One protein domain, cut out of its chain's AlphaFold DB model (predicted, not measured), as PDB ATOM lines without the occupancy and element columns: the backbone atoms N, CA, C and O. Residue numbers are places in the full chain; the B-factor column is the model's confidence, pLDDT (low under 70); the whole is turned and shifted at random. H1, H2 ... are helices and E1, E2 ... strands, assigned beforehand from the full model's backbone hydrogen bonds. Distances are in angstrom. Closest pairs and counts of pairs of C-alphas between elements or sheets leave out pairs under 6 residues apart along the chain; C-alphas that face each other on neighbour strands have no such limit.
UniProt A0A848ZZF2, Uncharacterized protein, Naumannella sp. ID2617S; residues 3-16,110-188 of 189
ATOM      1  N   LEU A   3     153.362 163.796 196.718       97.31
ATOM      2  CA  LEU A   3     154.081 163.469 197.939       97.31
ATOM      3  C   LEU A   3     153.744 164.551 198.968       97.31
ATOM      4  O   LEU A   3     154.348 165.625 198.960       97.31
ATOM      5  N   GLU A   4     152.736 164.294 199.799       97.25
ATOM      6  CA  GLU A   4     152.324 165.212 200.860       97.25
ATOM      7  C   GLU A   4     153.191 165.011 202.100       97.25
ATOM      8  O   GLU A   4     152.997 164.055 202.845       97.25
ATOM      9  N   ASP A   5     154.175 165.894 202.273       96.12
ATOM     10  CA  ASP A   5     155.042 165.975 203.449       96.12
ATOM     11  C   ASP A   5     155.599 164.624 203.951       96.12
ATOM     12  O   ASP A   5     155.592 164.374 205.152       96.12
ATOM     13  N   PRO A   6     156.058 163.694 203.089       96.06
ATOM     14  CA  PRO A   6     156.510 162.384 203.557       96.06
ATOM     15  C   PRO A   6     157.810 162.503 204.368       96.06
ATOM     16  O   PRO A   6     158.667 163.290 203.995       96.06
ATOM     17  N   PRO A   7     158.050 161.679 205.404       95.38
ATOM     18  CA  PRO A   7     159.250 161.805 206.238       95.38
ATOM     19  C   PRO A   7     160.565 161.491 205.495       95.38
ATOM     20  O   PRO A   7     161.595 162.113 205.750       95.38
ATOM     21  N   LEU A   8     160.534 160.576 204.516       96.19
ATOM     22  CA  LEU A   8     161.667 160.222 203.644       96.19
ATOM     23  C   LEU A   8     162.979 160.021 204.423       96.19
ATOM     24  O   LEU A   8     163.136 159.036 205.131       96.19
ATOM     25  N   PHE A   9     163.934 160.941 204.301       97.75
ATOM     26  CA  PHE A   9     165.252 160.827 204.923       97.75
ATOM     27  C   PHE A   9     165.226 160.920 206.454       97.75
ATOM     28  O   PHE A   9     166.182 160.497 207.100       97.75
ATOM     29  N   THR A  10     164.157 161.451 207.053       97.19
ATOM     30  CA  THR A  10     164.060 161.586 208.511       97.19
ATOM     31  C   THR A  10     163.749 160.269 209.220       97.19
ATOM     32  O   THR A  10     163.899 160.204 210.436       97.19
ATOM     33  N   THR A  11     163.391 159.198 208.501       96.31
ATOM     34  CA  THR A  11     163.240 157.855 209.093       96.31
ATOM     35  C   THR A  11     164.580 157.147 209.305       96.31
ATOM     36  O   THR A  11     164.669 156.230 210.120       96.31
ATOM     37  N   GLN A  12     165.645 157.615 208.645       96.94
ATOM     38  CA  GLN A  12     166.943 156.946 208.614       96.94
ATOM     39  C   GLN A  12     167.809 157.302 209.831       96.94
ATOM     40  O   GLN A  12     167.971 158.470 210.195       96.94
ATOM     41  N   LEU A  13     168.440 156.303 210.451       96.44
ATOM     42  CA  LEU A  13     169.435 156.537 211.502       96.44
ATOM     43  C   LEU A  13     170.754 157.087 210.913       96.44
ATOM     44  O   LEU A  13     171.149 156.681 209.822       96.44
ATOM     45  N   PRO A  14     171.466 157.986 211.624       96.62
ATOM     46  CA  PRO A  14     171.167 158.497 212.966       96.62
ATOM     47  C   PRO A  14     170.165 159.662 212.990       96.62
ATOM     48  O   PRO A  14     169.737 160.050 214.076       96.62
ATOM     49  N   ARG A  15     169.778 160.214 211.832       96.44
ATOM     50  CA  ARG A  15     168.935 161.416 211.731       96.44
ATOM     51  C   ARG A  15     167.581 161.261 212.425       96.44
ATOM     52  O   ARG A  15     167.124 162.209 213.066       96.44
ATOM     53  N   ALA A  16     166.985 160.072 212.359       97.56
ATOM     54  CA  ALA A  16     165.708 159.774 212.995       97.56
ATOM     55  C   ALA A  16     165.709 160.012 214.507       97.56
ATOM     56  O   ALA A  16     164.666 160.365 215.048       97.56
ATOM     57  N   THR A 110     166.050 149.165 206.130       95.19
ATOM     58  CA  THR A 110     167.102 148.201 205.780       95.19
ATOM     59  C   THR A 110     166.911 147.667 204.365       95.19
ATOM     60  O   THR A 110     165.895 147.065 204.032       95.19
ATOM     61  N   GLY A 111     167.930 147.865 203.525       95.06
ATOM     62  CA  GLY A 111     167.902 147.465 202.116       95.06
ATOM     63  C   GLY A 111     167.138 148.425 201.199       95.06
ATOM     64  O   GLY A 111     167.051 148.152 200.002       95.06
ATOM     65  N   PHE A 112     166.625 149.546 201.718       95.88
ATOM     66  CA  PHE A 112     165.928 150.557 200.931       95.88
ATOM     67  C   PHE A 112     166.792 151.812 200.742       95.88
ATOM     68  O   PHE A 112     167.087 152.545 201.683       95.88
ATOM     69  N   ASP A 113     167.192 152.083 199.497       96.94
ATOM     70  CA  ASP A 113     167.873 153.330 199.144       96.94
ATOM     71  C   ASP A 113     166.835 154.391 198.758       96.94
ATOM     72  O   ASP A 113     166.360 154.446 197.616       96.94
ATOM     73  N   THR A 114     166.466 155.229 199.731       96.44
ATOM     74  CA  THR A 114     165.483 156.306 199.554       96.44
ATOM     75  C   THR A 114     165.880 157.255 198.428       96.44
ATOM     76  O   THR A 114     165.049 157.582 197.587       96.44
ATOM     77  N   GLU A 115     167.145 157.673 198.345       97.56
ATOM     78  CA  GLU A 115     167.559 158.651 197.337       97.56
ATOM     79  C   GLU A 115     167.579 158.047 195.932       97.56
ATOM     80  O   GLU A 115     167.056 158.652 194.992       97.56
ATOM     81  N   ALA A 116     168.125 156.837 195.775       98.12
ATOM     82  CA  ALA A 116     168.091 156.138 194.495       98.12
ATOM     83  C   ALA A 116     166.656 155.842 194.044       98.12
ATOM     84  O   ALA A 116     166.367 155.900 192.848       98.12
ATOM     85  N   THR A 117     165.747 155.567 194.983       97.25
ATOM     86  CA  THR A 117     164.327 155.359 194.680       97.25
ATOM     87  C   THR A 117     163.661 156.650 194.218       97.25
ATOM     88  O   THR A 117     162.986 156.646 193.188       97.25
ATOM     89  N   LEU A 118     163.906 157.774 194.899       98.12
ATOM     90  CA  LEU A 118     163.379 159.080 194.490       98.12
ATOM     91  C   LEU A 118     163.874 159.491 193.093       98.12
ATOM     92  O   LEU A 118     163.086 159.965 192.278       98.12
ATOM     93  N   ARG A 119     165.144 159.216 192.767       98.44
ATOM     94  CA  ARG A 119     165.726 159.471 191.432       98.44
ATOM     95  C   ARG A 119     165.097 158.658 190.305       98.44
ATOM     96  O   ARG A 119     165.227 159.030 189.142       98.44
ATOM     97  N   ARG A 120     164.442 157.540 190.625       98.06
ATOM     98  CA  ARG A 120     163.766 156.675 189.645       98.06
ATOM     99  C   ARG A 120     162.330 157.101 189.353       98.06
ATOM    100  O   ARG A 120     161.704 156.513 188.475       98.06
ATOM    101  N   ILE A 121     161.803 158.104 190.055       97.31
ATOM    102  CA  ILE A 121     160.487 158.667 189.751       97.31
ATOM    103  C   ILE A 121     160.562 159.357 188.383       97.31
ATOM    104  O   ILE A 121     161.253 160.356 188.219       97.31
ATOM    105  N   SER A 122     159.843 158.809 187.404       95.38
ATOM    106  CA  SER A 122     159.771 159.338 186.034       95.38
ATOM    107  C   SER A 122     158.438 160.012 185.703       95.38
ATOM    108  O   SER A 122     158.347 160.750 184.725       95.38
ATOM    109  N   ALA A 123     157.395 159.762 186.497       95.44
ATOM    110  CA  ALA A 123     156.094 160.392 186.323       95.44
ATOM    111  C   ALA A 123     156.093 161.823 186.893       95.44
ATOM    112  O   ALA A 123     156.778 162.070 187.889       95.44
ATOM    113  N   PRO A 124     155.262 162.738 186.355       97.31
ATOM    114  CA  PRO A 124     155.037 164.047 186.958       97.31
ATOM    115  C   PRO A 124     154.722 163.929 188.455       97.31
ATOM    116  O   PRO A 124     153.838 163.161 188.876       97.31
ATOM    117  N   ALA A 125     155.457 164.688 189.264       98.00
ATOM    118  CA  ALA A 125     155.381 164.627 190.714       98.00
ATOM    119  C   ALA A 125     155.305 166.023 191.338       98.00
ATOM    120  O   ALA A 125     155.929 166.967 190.855       98.00
ATOM    121  N   VAL A 126     154.561 166.117 192.438       98.56
ATOM    122  CA  VAL A 126     154.542 167.281 193.328       98.56
ATOM    123  C   VAL A 126     155.056 166.841 194.692       98.56
ATOM    124  O   VAL A 126     154.583 165.834 195.217       98.56
ATOM    125  N   LEU A 127     156.001 167.587 195.255       98.62
ATOM    126  CA  LEU A 127     156.464 167.458 196.630       98.62
ATOM    127  C   LEU A 127     155.948 168.650 197.431       98.62
ATOM    128  O   LEU A 127     156.338 169.791 197.180       98.62
ATOM    129  N   ILE A 128     155.067 168.371 198.387       98.50
ATOM    130  CA  ILE A 128     154.544 169.363 199.323       98.50
ATOM    131  C   ILE A 128     155.379 169.269 200.599       98.50
ATOM    132  O   ILE A 128     155.545 168.180 201.139       98.50
ATOM    133  N   HIS A 129     155.894 170.402 201.065       98.25
ATOM    134  CA  HIS A 129     156.638 170.527 202.316       98.25
ATOM    135  C   HIS A 129     155.885 171.464 203.254       98.25
ATOM    136  O   HIS A 129     155.552 172.588 202.864       98.25
ATOM    137  N   THR A 130     155.592 171.013 204.471       97.06
ATOM    138  CA  THR A 130     154.795 171.797 205.425       97.06
ATOM    139  C   THR A 130     155.673 172.627 206.361       97.06
ATOM    140  O   THR A 130     156.897 172.733 206.187       97.06
ATOM    141  N   ARG A 131     155.050 173.308 207.329       96.88
ATOM    142  CA  ARG A 131     155.753 174.152 208.293       96.88
ATOM    143  C   ARG A 131     156.700 173.306 209.137       96.88
ATOM    144  O   ARG A 131     156.291 172.336 209.767       96.88
ATOM    145  N   VAL A 132     157.955 173.736 209.212       96.69
ATOM    146  CA  VAL A 132     158.967 173.094 210.052       96.69
ATOM    147  C   VAL A 132     158.944 173.737 211.430       96.69
ATOM    148  O   VAL A 132     158.916 174.960 211.556       96.69
ATOM    149  N   ALA A 133     158.967 172.908 212.466       95.31
ATOM    150  CA  ALA A 133     159.104 173.345 213.843       95.31
ATOM    151  C   ALA A 133     160.041 172.399 214.594       95.31
ATOM    152  O   ALA A 133     160.129 171.213 214.273       95.31
ATOM    153  N   TYR A 134     160.711 172.936 215.607       95.88
ATOM    154  CA  TYR A 134     161.522 172.177 216.547       95.88
ATOM    155  C   TYR A 134     161.064 172.504 217.960       95.88
ATOM    156  O   TYR A 134     160.703 173.650 218.241       95.88
ATOM    157  N   ASP A 135     161.059 171.507 218.835       94.69
ATOM    158  CA  ASP A 135     160.839 171.754 220.256       94.69
ATOM    159  C   ASP A 135     162.128 172.205 220.967       94.69
ATOM    160  O   ASP A 135     163.196 172.338 220.365       94.69
ATOM    161  N   THR A 136     162.026 172.461 222.271       93.75
ATOM    162  CA  THR A 136     163.148 172.929 223.100       93.75
ATOM    163  C   THR A 136     164.281 171.916 223.235       93.75
ATOM    164  O   THR A 136     165.398 172.313 223.551       93.75
ATOM    165  N   ASP A 137     164.008 170.631 222.995       93.56
ATOM    166  CA  ASP A 137     165.003 169.555 223.027       93.56
ATOM    167  C   ASP A 137     165.671 169.378 221.643       93.56
ATOM    168  O   ASP A 137     166.494 168.482 221.455       93.56
ATOM    169  N   GLY A 138     165.318 170.215 220.656       95.88
ATOM    170  CA  GLY A 138     165.814 170.128 219.282       95.88
ATOM    171  C   GLY A 138     165.165 169.009 218.464       95.88
ATOM    172  O   GLY A 138     165.697 168.627 217.420       95.88
ATOM    173  N   VAL A 139     164.031 168.463 218.913       97.44
ATOM    174  CA  VAL A 139     163.307 167.424 218.173       97.44
ATOM    175  C   VAL A 139     162.506 168.059 217.046       97.44
ATOM    176  O   VAL A 139     161.755 169.009 217.264       97.44
ATOM    177  N   LEU A 140     162.638 167.504 215.841       97.38
ATOM    178  CA  LEU A 140     161.845 167.884 214.679       97.38
ATOM    179  C   LEU A 140     160.367 167.520 214.905       97.38
ATOM    180  O   LEU A 140     160.019 166.340 215.003       97.38
ATOM    181  N   MET A 141     159.513 168.543 214.921       94.81
ATOM    182  CA  MET A 141     158.051 168.484 215.064       94.81
ATOM    183  C   MET A 141     157.338 168.554 213.700       94.81
ATOM    184  O   MET A 141     156.266 169.142 213.571       94.81
ATOM    185  N   ALA A 142     157.968 167.995 212.670       94.56
ATOM    186  CA  ALA A 142     157.482 167.913 211.296       94.56
ATOM    187  C   ALA A 142     157.967 166.597 210.666       94.56
ATOM    188  O   ALA A 142     158.822 165.914 211.236       94.56
ATOM    189  N   ALA A 143     157.437 166.230 209.499       95.81
ATOM    190  CA  ALA A 143     157.873 165.013 208.821       95.81
ATOM    191  C   ALA A 143     159.273 165.160 208.210       95.81
ATOM    192  O   ALA A 143     160.109 164.278 208.382       95.81
ATOM    193  N   MET A 144     159.561 166.292 207.565       96.75
ATOM    194  CA  MET A 144     160.893 166.655 207.070       96.75
ATOM    195  C   MET A 144     161.356 167.979 207.672       96.75
ATOM    196  O   MET A 144     160.542 168.853 207.965       96.75
ATOM    197  N   GLY A 145     162.668 168.150 207.834       97.25
ATOM    198  CA  GLY A 145     163.272 169.474 207.941       97.25
ATOM    199  C   GLY A 145     163.489 170.081 206.553       97.25
ATOM    200  O   GLY A 145     163.283 169.434 205.522       97.25
ATOM    201  N   ASP A 146     163.918 171.342 206.505       97.25
ATOM    202  CA  ASP A 146     164.165 172.020 205.227       97.25
ATOM    203  C   ASP A 146     165.326 171.390 204.437       97.25
ATOM    204  O   ASP A 146     165.274 171.343 203.209       97.25
ATOM    205  N   GLU A 147     166.333 170.835 205.121       97.19
ATOM    206  CA  GLU A 147     167.443 170.119 204.480       97.19
ATOM    207  C   GLU A 147     166.975 168.817 203.815       97.19
ATOM    208  O   GLU A 147     167.317 168.552 202.658       97.19
ATOM    209  N   GLU A 148     166.147 168.019 204.497       97.75
ATOM    210  CA  GLU A 148     165.613 166.780 203.928       97.75
ATOM    211  C   GLU A 148     164.646 167.053 202.773       97.75
ATOM    212  O   GLU A 148     164.707 166.367 201.748       97.75
ATOM    213  N   ALA A 149     163.813 168.091 202.888       98.19
ATOM    214  CA  ALA A 149     162.927 168.518 201.811       98.19
ATOM    215  C   ALA A 149     163.713 169.015 200.585       98.19
ATOM    216  O   ALA A 149     163.365 168.679 199.451       98.19
ATOM    217  N   ALA A 150     164.803 169.764 200.789       98.25
ATOM    218  CA  ALA A 150     165.690 170.193 199.709       98.25
ATOM    219  C   ALA A 150     166.373 168.997 199.032       98.25
ATOM    220  O   ALA A 150     166.381 168.909 197.803       98.25
ATOM    221  N   ARG A 151     166.873 168.032 199.816       98.25
ATOM    222  CA  ARG A 151     167.459 166.792 199.289       98.25
ATOM    223  C   ARG A 151     166.444 165.992 198.473       98.25
ATOM    224  O   ARG A 151     166.767 165.547 197.375       98.25
ATOM    225  N   ALA A 152     165.212 165.851 198.964       98.31
ATOM    226  CA  ALA A 152     164.143 165.150 198.254       98.31
ATOM    227  C   ALA A 152     163.785 165.864 196.946       98.31
ATOM    228  O   ALA A 152     163.729 165.231 195.894       98.31
ATOM    229  N   ARG A 153     163.635 167.193 196.987       98.31
ATOM    230  CA  ARG A 153     163.397 168.019 195.800       98.31
ATOM    231  C   ARG A 153     164.484 167.827 194.742       98.31
ATOM    232  O   ARG A 153     164.165 167.687 193.568       98.31
ATOM    233  N   SER A 154     165.753 167.833 195.142       98.31
ATOM    234  CA  SER A 154     166.875 167.641 194.218       98.31
ATOM    235  C   SER A 154     166.962 166.217 193.669       98.31
ATOM    236  O   SER A 154     167.455 166.027 192.559       98.31
ATOM    237  N   ALA A 155     166.502 165.219 194.426       98.38
ATOM    238  CA  ALA A 155     166.543 163.823 194.011       98.38
ATOM    239  C   ALA A 155     165.467 163.473 192.974       98.38
ATOM    240  O   ALA A 155     165.724 162.618 192.133       98.38
ATOM    241  N   ILE A 156     164.289 164.104 193.017       98.25
ATOM    242  CA  ILE A 156     163.161 163.776 192.132       98.25
ATOM    243  C   ILE A 156     163.238 164.625 190.845       98.25
ATOM    244  O   ILE A 156     163.044 165.843 190.904       98.25
ATOM    245  N   PRO A 157     163.475 164.026 189.662       96.62
ATOM    246  CA  PRO A 157     163.597 164.777 188.416       96.62
ATOM    247  C   PRO A 157     162.319 165.551 188.072       96.62
ATOM    248  O   PRO A 157     161.234 164.980 187.998       96.62
ATOM    249  N   GLY A 158     162.449 166.859 187.833       96.19
ATOM    250  CA  GLY A 158     161.338 167.704 187.381       96.19
ATOM    251  C   GLY A 158     160.194 167.866 188.388       96.19
ATOM    252  O   GLY A 158     159.097 168.256 187.990       96.19
ATOM    253  N   VAL A 159     160.424 167.567 189.671       98.12
ATOM    254  CA  VAL A 159     159.397 167.699 190.709       98.12
ATOM    255  C   VAL A 159     158.965 169.151 190.884       98.12
ATOM    256  O   VAL A 159     159.786 170.068 190.982       98.12
ATOM    257  N   GLU A 160     157.658 169.366 190.968       98.25
ATOM    258  CA  GLU A 160     157.118 170.630 191.445       98.25
ATOM    259  C   GLU A 160     157.206 170.661 192.970       98.25
ATOM    260  O   GLU A 160     156.715 169.759 193.643       98.25
ATOM    261  N   PHE A 161     157.836 171.693 193.524       98.44
ATOM    262  CA  PHE A 161     158.009 171.838 194.965       98.44
ATOM    263  C   PHE A 161     157.114 172.947 195.508       98.44
ATOM    264  O   PHE A 161     157.231 174.095 195.076       98.44
ATOM    265  N   ILE A 162     156.266 172.615 196.480       98.19
ATOM    266  CA  ILE A 162     155.315 173.541 197.097       98.19
ATOM    267  C   ILE A 162     155.584 173.585 198.600       98.19
ATOM    268  O   ILE A 162     155.411 172.588 199.295       98.19
ATOM    269  N   LYS A 163     155.985 174.752 199.111       97.56
ATOM    270  CA  LYS A 163     156.071 175.011 200.555       97.56
ATOM    271  C   LYS A 163     154.758 175.629 201.028       97.56
ATOM    272  O   LYS A 163     154.281 176.586 200.419       97.56
ATOM    273  N   VAL A 164     154.197 175.105 202.113       96.94
ATOM    274  CA  VAL A 164     152.966 175.617 202.728       96.94
ATOM    275  C   VAL A 164     153.162 175.884 204.215       96.94
ATOM    276  O   VAL A 164     153.897 175.180 204.902       96.94
ATOM    277  N   GLU A 165     152.449 176.882 204.731       95.44
ATOM    278  CA  GLU A 165     152.492 177.273 206.143       95.44
ATOM    279  C   GLU A 165     151.368 176.598 206.943       95.44
ATOM    280  O   GLU A 165     150.624 177.256 207.671       95.44
ATOM    281  N   THR A 166     151.227 175.276 206.810       94.12
ATOM    282  CA  THR A 166     150.261 174.438 207.554       94.12
ATOM    283  C   THR A 166     150.979 173.389 208.404       94.12
ATOM    284  O   THR A 166     152.196 173.256 208.329       94.12
ATOM    285  N   GLY A 167     150.232 172.644 209.228       89.75
ATOM    286  CA  GLY A 167     150.750 171.405 209.820       89.75
ATOM    287  C   GLY A 167     150.860 170.270 208.792       89.75
ATOM    288  O   GLY A 167     150.483 170.453 207.633       89.75
ATOM    289  N   HIS A 168     151.323 169.105 209.260       86.06
ATOM    290  CA  HIS A 168     151.634 167.916 208.453       86.06
ATOM    291  C   HIS A 168     150.478 167.446 207.546       86.06
ATOM    292  O   HIS A 168     150.689 167.181 206.368       86.06
ATOM    293  N   GLY A 169     149.242 167.401 208.062       89.94
ATOM    294  CA  GLY A 169     148.044 167.061 207.281       89.94
ATOM    295  C   GLY A 169     147.534 168.241 206.452       89.94
ATOM    296  O   GLY A 169     146.477 168.803 206.753       89.94
ATOM    297  N   PHE A 170     148.288 168.646 205.433       95.31
ATOM    298  CA  PHE A 170     147.951 169.767 204.556       95.31
ATOM    299  C   PHE A 170     146.603 169.578 203.846       95.31
ATOM    300  O   PHE A 170     145.827 170.530 203.777       95.31
ATOM    301  N   HIS A 171     146.266 168.367 203.397       95.75
ATOM    302  CA  HIS A 171     144.965 168.085 202.776       95.75
ATOM    303  C   HIS A 171     143.774 168.351 203.711       95.75
ATOM    304  O   HIS A 171     142.692 168.690 203.236       95.75
ATOM    305  N   LEU A 172     143.957 168.235 205.031       92.94
ATOM    306  CA  LEU A 172     142.937 168.598 206.022       92.94
ATOM    307  C   LEU A 172     142.955 170.099 206.319       92.94
ATOM    308  O   LEU A 172     141.902 170.703 206.514       92.94
ATOM    309  N   ALA A 173     144.146 170.700 206.362       94.81
ATOM    310  CA  ALA A 173     144.326 172.105 206.711       94.81
ATOM    311  C   ALA A 173     143.881 173.070 205.596       94.81
ATOM    312  O   ALA A 173     143.279 174.102 205.887       94.81
ATOM    313  N   ASP A 174     144.158 172.746 204.330       96.81
ATOM    314  CA  ASP A 174     143.745 173.519 203.152       96.81
ATOM    315  C   ASP A 174     143.307 172.585 202.002       96.81
ATOM    316  O   ASP A 174     143.993 172.444 200.978       96.81
ATOM    317  N   PRO A 175     142.129 171.944 202.133       97.44
ATOM    318  CA  PRO A 175     141.642 170.969 201.159       97.44
ATOM    319  C   PRO A 175     141.466 171.571 199.765       97.44
ATOM    320  O   PRO A 175     141.723 170.911 198.761       97.44
ATOM    321  N   ARG A 176     141.077 172.851 199.666       98.06
ATOM    322  CA  ARG A 176     140.873 173.502 198.363       98.06
ATOM    323  C   ARG A 176     142.185 173.686 197.618       98.06
ATOM    324  O   ARG A 176     142.198 173.585 196.393       98.06
ATOM    325  N   HIS A 177     143.265 174.011 198.320       97.69
ATOM    326  CA  HIS A 177     144.578 174.112 197.699       97.69
ATOM    327  C   HIS A 177     145.114 172.742 197.305       97.69
ATOM    328  O   HIS A 177     145.559 172.577 196.170       97.69
ATOM    329  N   PHE A 178     144.961 171.746 198.173       98.06
ATOM    330  CA  PHE A 178     145.306 170.370 197.841       98.06
ATOM    331  C   PHE A 178     144.558 169.861 196.593       98.06
ATOM    332  O   PHE A 178     145.172 169.330 195.668       98.06
ATOM    333  N   GLU A 179     143.248 170.110 196.488       98.00
ATOM    334  CA  GLU A 179     142.454 169.762 195.302       98.00
ATOM    335  C   GLU A 179     142.943 170.447 194.020       98.00
ATOM    336  O   GLU A 179     142.935 169.826 192.955       98.00
ATOM    337  N   ARG A 180     143.359 171.719 194.094       98.25
ATOM    338  CA  ARG A 180     143.934 172.423 192.935       98.25
ATOM    339  C   ARG A 180     145.218 171.748 192.471       98.25
ATOM    340  O   ARG A 180     145.314 171.420 191.295       98.25
ATOM    341  N   ILE A 181     146.121 171.422 193.397       98.12
ATOM    342  CA  ILE A 181     147.370 170.707 193.092       98.12
ATOM    343  C   ILE A 181     147.079 169.385 192.369       98.12
ATOM    344  O   ILE A 181     147.722 169.069 191.367       98.12
ATOM    345  N   LEU A 182     146.077 168.624 192.822       97.75
ATOM    346  CA  LEU A 182     145.668 167.382 192.160       97.75
ATOM    347  C   LEU A 182     145.138 167.617 190.737       97.75
ATOM    348  O   LEU A 182     145.459 166.852 189.824       97.75
ATOM    349  N   ARG A 183     144.331 168.663 190.530       97.88
ATOM    350  CA  ARG A 183     143.784 169.019 189.208       97.88
ATOM    351  C   ARG A 183     144.879 169.482 188.248       97.88
ATOM    352  O   ARG A 183     144.888 169.028 187.107       97.88
ATOM    353  N   ASP A 184     145.814 170.299 188.717       97.50
ATOM    354  CA  ASP A 184     146.938 170.811 187.926       97.50
ATOM    355  C   ASP A 184     147.935 169.693 187.597       97.50
ATOM    356  O   ASP A 184     148.472 169.603 186.493       97.50
ATOM    357  N   LEU A 185     148.155 168.762 188.530       96.62
ATOM    358  CA  LEU A 185     148.933 167.560 188.260       96.62
ATOM    359  C   LEU A 185     148.282 166.668 187.206       96.62
ATOM    360  O   LEU A 185     148.980 166.196 186.314       96.62
ATOM    361  N   ARG A 186     146.961 166.474 187.260       96.00
ATOM    362  CA  ARG A 186     146.229 165.682 186.260       96.00
ATOM    363  C   ARG A 186     146.399 166.221 184.837       96.00
ATOM    364  O   ARG A 186     146.365 165.432 183.905       96.00
ATOM    365  N   GLN A 187     146.586 167.527 184.659       95.56
ATOM    366  CA  GLN A 187     146.808 168.129 183.338       95.56
ATOM    367  C   GLN A 187     148.198 167.829 182.749       95.56
ATOM    368  O   GLN A 187     148.419 168.079 181.568       95.56
ATOM    369  N   ARG A 188     149.133 167.314 183.559       91.75
ATOM    370  CA  ARG A 188     150.511 166.989 183.158       91.75
ATOM    371  C   ARG A 188     150.731 165.501 182.869       91.75
ATOM    372  O   ARG A 188     151.850 165.137 182.520       91.75
TER     373      ARG A 188
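What this domain is: This is residues 3 to 16 and 110 to 188 of the 189 residues of an uncharacterized protein of Naumannella sp. ID2617S (UniProt A0A848ZZF2). A tiny parallel sheet of two strands, E1 and E2, forms the middle, with H3 on one side and H5 on the other; H1 and H2 lie by H3, and H4 leads into H5. Residues 130 to 145 make a long loop with no named element. The printed part has 93 residues, in the order H1 H2 E1 H3 E2 H4 H5; under half are in named elements, and the class is mostly helix. It is compact, with a radius of gyration of the C-alphas of 13.8 A and spans of 42 by 31 by 18 A.

Where its parts are: H1 is residues 8 to 11, 6.1 A long, its C-alpha 8 at (161.667, 160.222, 203.644). H2 is residues 114 to 119, E1 residues 126 to 129, H3 residues 146 to 155, 14.1 A, E2 residues 160 to 163, and H4 residues 170 to 173. H5, residues 175 to 186, is 16.5 A long and ends with C-alpha 186 at (146.229, 165.682, 186.260).

How they stand to each other: E1 and E2 are parallel at 19 degrees; N 127 and O 160 are 2.8 A apart, within hydrogen-bond range. Residues 3 to 4 pair with residues 127 to 128 of E1, parallel. E1, H3 and E2 form a strand-helix-strand unit, two parallel neighbour strands with a helix between, its crossover right-handed. The closest C-alphas of E1 and H3, His 129 and Ala 149, are 6.6 A apart; those of E1 and H5, Val 126 and Leu 185, 7.6 A. H3 touches H2, closest C-alphas Arg 119 and Ala 155, 5.1 A, at a steep tilt of 45 degrees, the same way. H3 touches H1, closest C-alphas Phe 9 and Glu 148, 6.0 A. H4 and H5 only just touch, only at the corner, with 3 pairs of C-alphas within 8 A, the closest His 171 and Phe 178, 5.4 A. In H2, H3 and H5 every O i to N i+4 pair is within hydrogen-bond range; H1 and H4 are too short for such a pair.

The domain as a whole: The C-alphas of Asp 137 and Gln 187, the farthest apart, are 43.7 A apart. Residues 17 to 109 are not printed, with 13.7 A between C-alphas 16 and 110. Of the links that are printed whole, E1 to H3 is long. No printed residue is under 70 in pLDDT.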